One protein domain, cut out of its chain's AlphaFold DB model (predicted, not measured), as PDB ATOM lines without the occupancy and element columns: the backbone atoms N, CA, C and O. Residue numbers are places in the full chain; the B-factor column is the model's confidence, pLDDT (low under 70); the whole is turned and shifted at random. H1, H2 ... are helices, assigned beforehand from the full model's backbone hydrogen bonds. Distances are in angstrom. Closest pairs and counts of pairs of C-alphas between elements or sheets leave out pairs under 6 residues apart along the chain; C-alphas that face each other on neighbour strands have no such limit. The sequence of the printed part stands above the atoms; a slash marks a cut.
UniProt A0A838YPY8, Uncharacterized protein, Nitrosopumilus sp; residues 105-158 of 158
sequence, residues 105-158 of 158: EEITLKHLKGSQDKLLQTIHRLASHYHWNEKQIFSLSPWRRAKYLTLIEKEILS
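This is residues 105 to 158 of the 158 residues of an uncharacterized protein of Nitrosopumilus sp (UniProt A0A838YPY8). One long helix, H1, sticks out from a small compact body as an arm of residues 105 to 118. In that body, the later part of H1 has the short helix H2 and the slanted helix H3 packed on it, and at the other end of the printed part residues 153 to 158, of which 153 to 156 belong to H3, stick out too. The printed part has 54 residues with three named helices, in the order H1, H2, H3, and no named strand; the class is all helix. The whole is loose, with a radius of gyration of the C-alphas of 12.9 A, and spans 41 by 27 by 18 A.

H1 runs from Glu 105, C-alpha at (201.319, 91.121, 117.143), to Tyr 130, C-alpha at (165.029, 84.792, 122.655), 37.2 A from first to last C-alpha. H2, residues 134 to 138, follows and is 6.0 A long. H3, residues 142 to 156, is 21.8 A long and ends with C-alpha 156 at (165.957, 96.021, 131.235).

H1 touches H2 with residues 123 to 127 alone; the closest C-alphas, of Ile 123 and Ile 137, are 6.7 A apart. H1 touches H3 with residues 122 to 129 alone, closest at the C-alphas of Leu 126 and Leu 149, 7.1 A apart. H1 and H3 run the same way at a steep tilt of 58 degrees. H2 and H3 are close but not clearly touching: their closest C-alphas, of Ile 137 and Arg 145, are 7.5 A apart. In H1, H2 and H3 every O i to N i+4 pair is within hydrogen-bond range.

The C-alphas of Glu 105 and Ser 158, the two farthest apart, are 42.7 A apart. Without the stretches that stand free, the body spans 19 by 17 by 14 A. The printed part has no cut, and both links are tight. Mean pLDDT of the printed part is 93.8; residue 158, the chain's last, is under 70.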
ATOM      1  N   GLU A 105     201.836  92.470 116.912       82.75
ATOM      2  CA  GLU A 105     201.319  91.121 117.143       82.75
ATOM      3  C   GLU A 105     200.455  91.098 118.403       82.75
ATOM      4  O   GLU A 105     199.289  90.701 118.361       82.75
ATOM      5  N   GLU A 106     200.989  91.613 119.509       84.19
ATOM      6  CA  GLU A 106     200.286  91.687 120.785       84.19
ATOM      7  C   GLU A 106     199.014  92.538 120.681       84.19
ATOM      8  O   GLU A 106     197.950  92.118 121.142       84.19
ATOM      9  N   ILE A 107     199.091  93.710 120.039       85.81
ATOM     10  CA  ILE A 107     197.930  94.591 119.835       85.81
ATOM     11  C   ILE A 107     196.842  93.867 119.031       85.81
ATOM     12  O   ILE A 107     195.665  93.872 119.410       85.81
ATOM     13  N   THR A 108     197.230  93.210 117.941       87.00
ATOM     14  CA  THR A 108     196.298  92.516 117.045       87.00
ATOM     15  C   THR A 108     195.645  91.325 117.739       87.00
ATOM     16  O   THR A 108     194.425  91.158 117.671       87.00
ATOM     17  N   LEU A 109     196.427  90.519 118.461       89.19
ATOM     18  CA  LEU A 109     195.924  89.372 119.215       89.19
ATOM     19  C   LEU A 109     194.977  89.805 120.338       89.19
ATOM     20  O   LEU A 109     193.918  89.197 120.509       89.19
ATOM     21  N   LYS A 110     195.296  90.889 121.054       91.38
ATOM     22  CA  LYS A 110     194.387  91.482 122.050       91.38
ATOM     23  C   LYS A 110     193.065  91.910 121.415       91.38
ATOM     24  O   LYS A 110     192.003  91.604 121.958       91.38
ATOM     25  N   HIS A 111     193.105  92.567 120.256       92.19
ATOM     26  CA  HIS A 111     191.893  92.989 119.551       92.19
ATOM     27  C   HIS A 111     191.048  91.798 119.067       92.19
ATOM     28  O   HIS A 111     189.819  91.805 119.200       92.19
ATOM     29  N   LEU A 112     191.692  90.754 118.535       93.75
ATOM     30  CA  LEU A 112     191.019  89.527 118.107       93.75
ATOM     31  C   LEU A 112     190.336  88.828 119.288       93.75
ATOM     32  O   LEU A 112     189.154  88.494 119.192       93.75
ATOM     33  N   LYS A 113     191.047  88.677 120.412       92.56
ATOM     34  CA  LYS A 113     190.498  88.097 121.643       92.56
ATOM     35  C   LYS A 113     189.291  88.892 122.142       92.56
ATOM     36  O   LYS A 113     188.224  88.325 122.347       92.56
ATOM     37  N   GLY A 114     189.406  90.220 122.211       93.31
ATOM     38  CA  GLY A 114     188.282  91.078 122.591       93.31
ATOM     39  C   GLY A 114     187.083  90.968 121.641       93.31
ATOM     40  O   GLY A 114     185.934  91.042 122.074       93.31
ATOM     41  N   SER A 115     187.322  90.760 120.344       92.25
ATOM     42  CA  SER A 115     186.254  90.543 119.358       92.25
ATOM     43  C   SER A 115     185.563  89.187 119.542       92.25
ATOM     44  O   SER A 115     184.339  89.104 119.425       92.25
ATOM     45  N   GLN A 116     186.327  88.141 119.867       94.88
ATOM     46  CA  GLN A 116     185.803  86.814 120.189       94.88
ATOM     47  C   GLN A 116     184.924  86.857 121.446       94.88
ATOM     48  O   GLN A 116     183.786  86.388 121.409       94.88
ATOM     49  N   ASP A 117     185.406  87.489 122.516       95.00
ATOM     50  CA  ASP A 117     184.669  87.608 123.777       95.00
ATOM     51  C   ASP A 117     183.348  88.372 123.586       95.00
ATOM     52  O   ASP A 117     182.288  87.926 124.033       95.00
ATOM     53  N   LYS A 118     183.371  89.486 122.838       94.25
ATOM     54  CA  LYS A 118     182.159  90.254 122.493       94.25
ATOM     55  C   LYS A 118     181.146  89.427 121.702       94.25
ATOM     56  O   LYS A 118     179.937  89.549 121.923       94.25
ATOM     57  N   LEU A 119     181.614  88.593 120.773       94.62
ATOM     58  CA  LEU A 119     180.747  87.715 119.992       94.62
ATOM     59  C   LEU A 119     180.080  86.658 120.881       94.62
ATOM     60  O   LEU A 119     178.873  86.455 120.768       94.62
ATOM     61  N   LEU A 120     180.833  86.030 121.786       96.12
ATOM     62  CA  LEU A 120     180.289  85.049 122.728       96.12
ATOM     63  C   LEU A 120     179.259  85.678 123.671       96.12
ATOM     64  O   LEU A 120     178.175  85.126 123.841       96.12
ATOM     65  N   GLN A 121     179.532  86.872 124.206       96.44
ATOM     66  CA  GLN A 121     178.561  87.618 125.016       96.44
ATOM     67  C   GLN A 121     177.294  87.956 124.224       96.44
ATOM     68  O   GLN A 121     176.185  87.835 124.741       96.44
ATOM     69  N   THR A 122     177.442  88.345 122.955       96.75
ATOM     70  CA  THR A 122     176.304  88.606 122.060       96.75
ATOM     71  C   THR A 122     175.444  87.357 121.890       96.75
ATOM     72  O   THR A 122     174.225  87.431 122.030       96.75
ATOM     73  N   ILE A 123     176.066  86.210 121.605       97.38
ATOM     74  CA  ILE A 123     175.363  84.934 121.435       97.38
ATOM     75  C   ILE A 123     174.656  84.547 122.730       97.38
ATOM     76  O   ILE A 123     173.464  84.267 122.693       97.38
ATOM     77  N   HIS A 124     175.358  84.604 123.862       96.88
ATOM     78  CA  HIS A 124     174.800  84.289 125.171       96.88
ATOM     79  C   HIS A 124     173.554  85.132 125.472       96.88
ATOM     80  O   HIS A 124     172.495  84.578 125.742       96.88
ATOM     81  N   ARG A 125     173.637  86.461 125.328       96.75
ATOM     82  CA  ARG A 125     172.508  87.370 125.590       96.75
ATOM     83  C   ARG A 125     171.311  87.096 124.680       96.75
ATOM     84  O   ARG A 125     170.180  87.064 125.157       96.75
ATOM     85  N   LEU A 126     171.546  86.885 123.385       97.75
ATOM     86  CA  LEU A 126     170.468  86.595 122.434       97.75
ATOM     87  C   LEU A 126     169.828  85.227 122.693       97.75
ATOM     88  O   LEU A 126     168.605  85.120 122.647       97.75
ATOM     89  N   ALA A 127     170.630  84.203 122.985       97.81
ATOM     90  CA  ALA A 127     170.141  82.864 123.293       97.81
ATOM     91  C   ALA A 127     169.337  82.850 124.598       97.81
ATOM     92  O   ALA A 127     168.238  82.309 124.625       97.81
ATOM     93  N   SER A 128     169.835  83.491 125.657       96.94
ATOM     94  CA  SER A 128     169.147  83.545 126.951       96.94
ATOM     95  C   SER A 128     167.832  84.321 126.908       96.94
ATOM     96  O   SER A 128     166.925  84.004 127.667       96.94
ATOM     97  N   HIS A 129     167.712  85.324 126.036       96.88
ATOM     98  CA  HIS A 129     166.511  86.153 125.959       96.88
ATOM     99  C   HIS A 129     165.483  85.620 124.942       96.88
ATOM    100  O   HIS A 129     164.301  85.499 125.252       96.88
ATOM    101  N   TYR A 130     165.921  85.245 123.734       95.94
ATOM    102  CA  TYR A 130     165.029  84.792 122.655       95.94
ATOM    103  C   TYR A 130     164.952  83.267 122.497       95.94
ATOM    104  O   TYR A 130     164.179  82.784 121.671       95.94
ATOM    105  N   HIS A 131     165.734  82.502 123.267       96.50
ATOM    106  CA  HIS A 131     165.782  81.031 123.233       96.50
ATOM    107  C   HIS A 131     166.200  80.452 121.870       96.50
ATOM    108  O   HIS A 131     165.914  79.299 121.543       96.50
ATOM    109  N   TRP A 132     166.897  81.252 121.059       97.75
ATOM    110  CA  TRP A 132     167.472  80.812 119.793       97.75
ATOM    111  C   TRP A 132     168.748  80.009 120.022       97.75
ATOM    112  O   TRP A 132     169.562  80.337 120.883       97.75
ATOM    113  N   ASN A 133     168.958  78.986 119.196       96.69
ATOM    114  CA  ASN A 133     170.227  78.263 119.189       96.69
ATOM    115  C   ASN A 133     171.322  79.048 118.443       96.69
ATOM    116  O   ASN A 133     171.042  79.962 117.661       96.69
ATOM    117  N   GLU A 134     172.586  78.662 118.638       96.31
ATOM    118  CA  GLU A 134     173.726  79.350 118.019       96.31
ATOM    119  C   GLU A 134     173.600  79.446 116.497       96.31
ATOM    120  O   GLU A 134     173.847  80.506 115.926       96.31
ATOM    121  N   LYS A 135     173.155  78.378 115.824       97.06
ATOM    122  CA  LYS A 135     173.012  78.351 114.360       97.06
ATOM    123  C   LYS A 135     172.004  79.392 113.866       97.06
ATOM    124  O   LYS A 135     172.247  80.046 112.853       97.06
ATOM    125  N   GLN A 136     170.894  79.568 114.582       97.50
ATOM    126  CA  GLN A 136     169.908  80.614 114.303       97.50
ATOM    127  C   GLN A 136     170.479  82.012 114.559       97.50
ATOM    128  O   GLN A 136     170.212  82.929 113.794       97.50
ATOM    129  N   ILE A 137     171.301  82.189 115.592       97.06
ATOM    130  CA  ILE A 137     171.941  83.481 115.875       97.06
ATOM    131  C   ILE A 137     173.003  83.809 114.816       97.06
ATOM    132  O   ILE A 137     173.098  84.951 114.372       97.06
ATOM    133  N   PHE A 138     173.784  82.825 114.371       96.12
ATOM    134  CA  PHE A 138     174.799  82.997 113.330       96.12
ATOM    135  C   PHE A 138     174.215  83.240 111.937       96.12
ATOM    136  O   PHE A 138     174.893  83.844 111.108       96.12
ATOM    137  N   SER A 139     172.970  82.829 111.670       97.12
ATOM    138  CA  SER A 139     172.289  83.170 110.413       97.12
ATOM    139  C   SER A 139     171.863  84.643 110.351       97.12
ATOM    140  O   SER A 139     171.588  85.168 109.271       97.12
ATOM    141  N   LEU A 140     171.854  85.344 111.492       96.06
ATOM    142  CA  LEU A 140     171.620  86.780 111.542       96.06
ATOM    143  C   LEU A 140     172.879  87.545 111.125       96.06
ATOM    144  O   LEU A 140     173.972  87.368 111.668       96.06
ATOM    145  N   SER A 141     172.698  88.513 110.232       96.56
ATOM    146  CA  SER A 141     173.728  89.507 109.925       96.56
ATOM    147  C   SER A 141     174.198  90.248 111.195       96.56
ATOM    148  O   SER A 141     173.370  90.495 112.082       96.56
ATOM    149  N   PRO A 142     175.466  90.699 111.278       94.56
ATOM    150  CA  PRO A 142     175.998  91.414 112.444       94.56
ATOM    151  C   PRO A 142     175.140  92.594 112.926       94.56
ATOM    152  O   PRO A 142     174.895  92.717 114.124       94.56
ATOM    153  N   TRP A 143     174.608  93.411 112.010       96.50
ATOM    154  CA  TRP A 143     173.787  94.573 112.369       96.50
ATOM    155  C   TRP A 143     172.461  94.187 113.047       96.50
ATOM    156  O   TRP A 143     172.021  94.872 113.969       96.50
ATOM    157  N   ARG A 144     171.839  93.063 112.650       97.62
ATOM    158  CA  ARG A 144     170.607  92.560 113.287       97.62
ATOM    159  C   ARG A 144     170.869  92.108 114.714       97.62
ATOM    160  O   ARG A 144     170.102  92.461 115.601       97.62
ATOM    161  N   ARG A 145     171.966  91.379 114.945       97.38
ATOM    162  CA  ARG A 145     172.376  90.970 116.297       97.38
ATOM    163  C   ARG A 145     172.583  92.185 117.202       97.38
ATOM    164  O   ARG A 145     172.031  92.213 118.294       97.38
ATOM    165  N   ALA A 146     173.283  93.211 116.712       96.38
ATOM    166  CA  ALA A 146     173.467  94.463 117.446       96.38
ATOM    167  C   ALA A 146     172.129  95.155 117.760       96.38
ATOM    168  O   ALA A 146     171.903  95.574 118.891       96.38
ATOM    169  N   LYS A 147     171.205  95.212 116.789       97.62
ATOM    170  CA  LYS A 147     169.882  95.816 116.995       97.62
ATOM    171  C   LYS A 147     169.067  95.092 118.069       97.62
ATOM    172  O   LYS A 147     168.449  95.765 118.888       97.62
ATOM    173  N   TYR A 148     169.069  93.760 118.071       97.25
ATOM    174  CA  TYR A 148     168.382  92.970 119.096       97.25
ATOM    175  C   TYR A 148     168.991  93.179 120.485       97.25
ATOM    176  O   TYR A 148     168.244  93.350 121.440       97.25
ATOM    177  N   LEU A 149     170.321  93.267 120.603       96.62
ATOM    178  CA  LEU A 149     170.959  93.609 121.880       96.62
ATOM    179  C   LEU A 149     170.490  94.967 122.416       96.62
ATOM    180  O   LEU A 149     170.151  95.066 123.590       96.62
ATOM    181  N   THR A 150     170.398  95.988 121.560       96.81
ATOM    182  CA  THR A 150     169.879  97.303 121.967       96.81
ATOM    183  C   THR A 150     168.415  97.247 122.416       96.81
ATOM    184  O   THR A 150     168.013  98.042 123.258       96.81
ATOM    185  N   LEU A 151     167.593  96.354 121.851       96.88
ATOM    186  CA  LEU A 151     166.204  96.176 122.296       96.88
ATOM    187  C   LEU A 151     166.150  95.538 123.686       96.88
ATOM    188  O   LEU A 151     165.507  96.100 124.565       96.88
ATOM    189  N   ILE A 152     166.922  94.469 123.906       96.44
ATOM    190  CA  ILE A 152     167.068  93.835 125.226       96.44
ATOM    191  C   ILE A 152     167.512  94.865 126.279       96.44
ATOM    192  O   ILE A 152     166.988  94.894 127.385       96.44
ATOM    193  N   GLU A 153     168.472  95.736 125.949       94.38
ATOM    194  CA  GLU A 153     168.955  96.777 126.876       94.38
ATOM    195  C   GLU A 153     167.863  97.764 127.274       94.38
ATOM    196  O   GLU A 153     167.799  98.166 128.432       94.38
ATOM    197  N   LYS A 154     166.987  98.132 126.336       95.19
ATOM    198  CA  LYS A 154     165.875  99.043 126.613       95.19
ATOM    199  C   LYS A 154     164.822  98.424 127.522       95.19
ATOM    200  O   LYS A 154     164.282  99.146 128.344       95.19
ATOM    201  N   GLU A 155     164.559  97.128 127.380       92.38
ATOM    202  CA  GLU A 155     163.588  96.402 128.210       92.38
ATOM    203  C   GLU A 155     164.066  96.220 129.656       92.38
ATOM    204  O   GLU A 155     163.256  96.181 130.571       92.38
ATOM    205  N   ILE A 156     165.381  96.123 129.881       86.00
ATOM    206  CA  ILE A 156     165.957  96.021 131.235       86.00
ATOM    207  C   ILE A 156     165.964  97.386 131.947       86.00
ATOM    208  O   ILE A 156     165.946  97.447 133.174       86.00
ATOM    209  N   LEU A 157     166.032  98.481 131.184       78.94
ATOM    210  CA  LEU A 157     166.088  99.857 131.692       78.94
ATOM    211  C   LEU A 157     164.705 100.511 131.871       78.94
ATOM    212  O   LEU A 157     164.645 101.656 132.322       78.94
ATOM    213  N   SER A 158     163.625  99.823 131.492       62.03
ATOM    214  CA  SER A 158     162.226 100.252 131.637       62.03
ATOM    215  C   SER A 158     161.544  99.556 132.802       62.03
ATOM    216  O   SER A 158     160.834 100.253 133.557       62.03
TER     217      SER A 158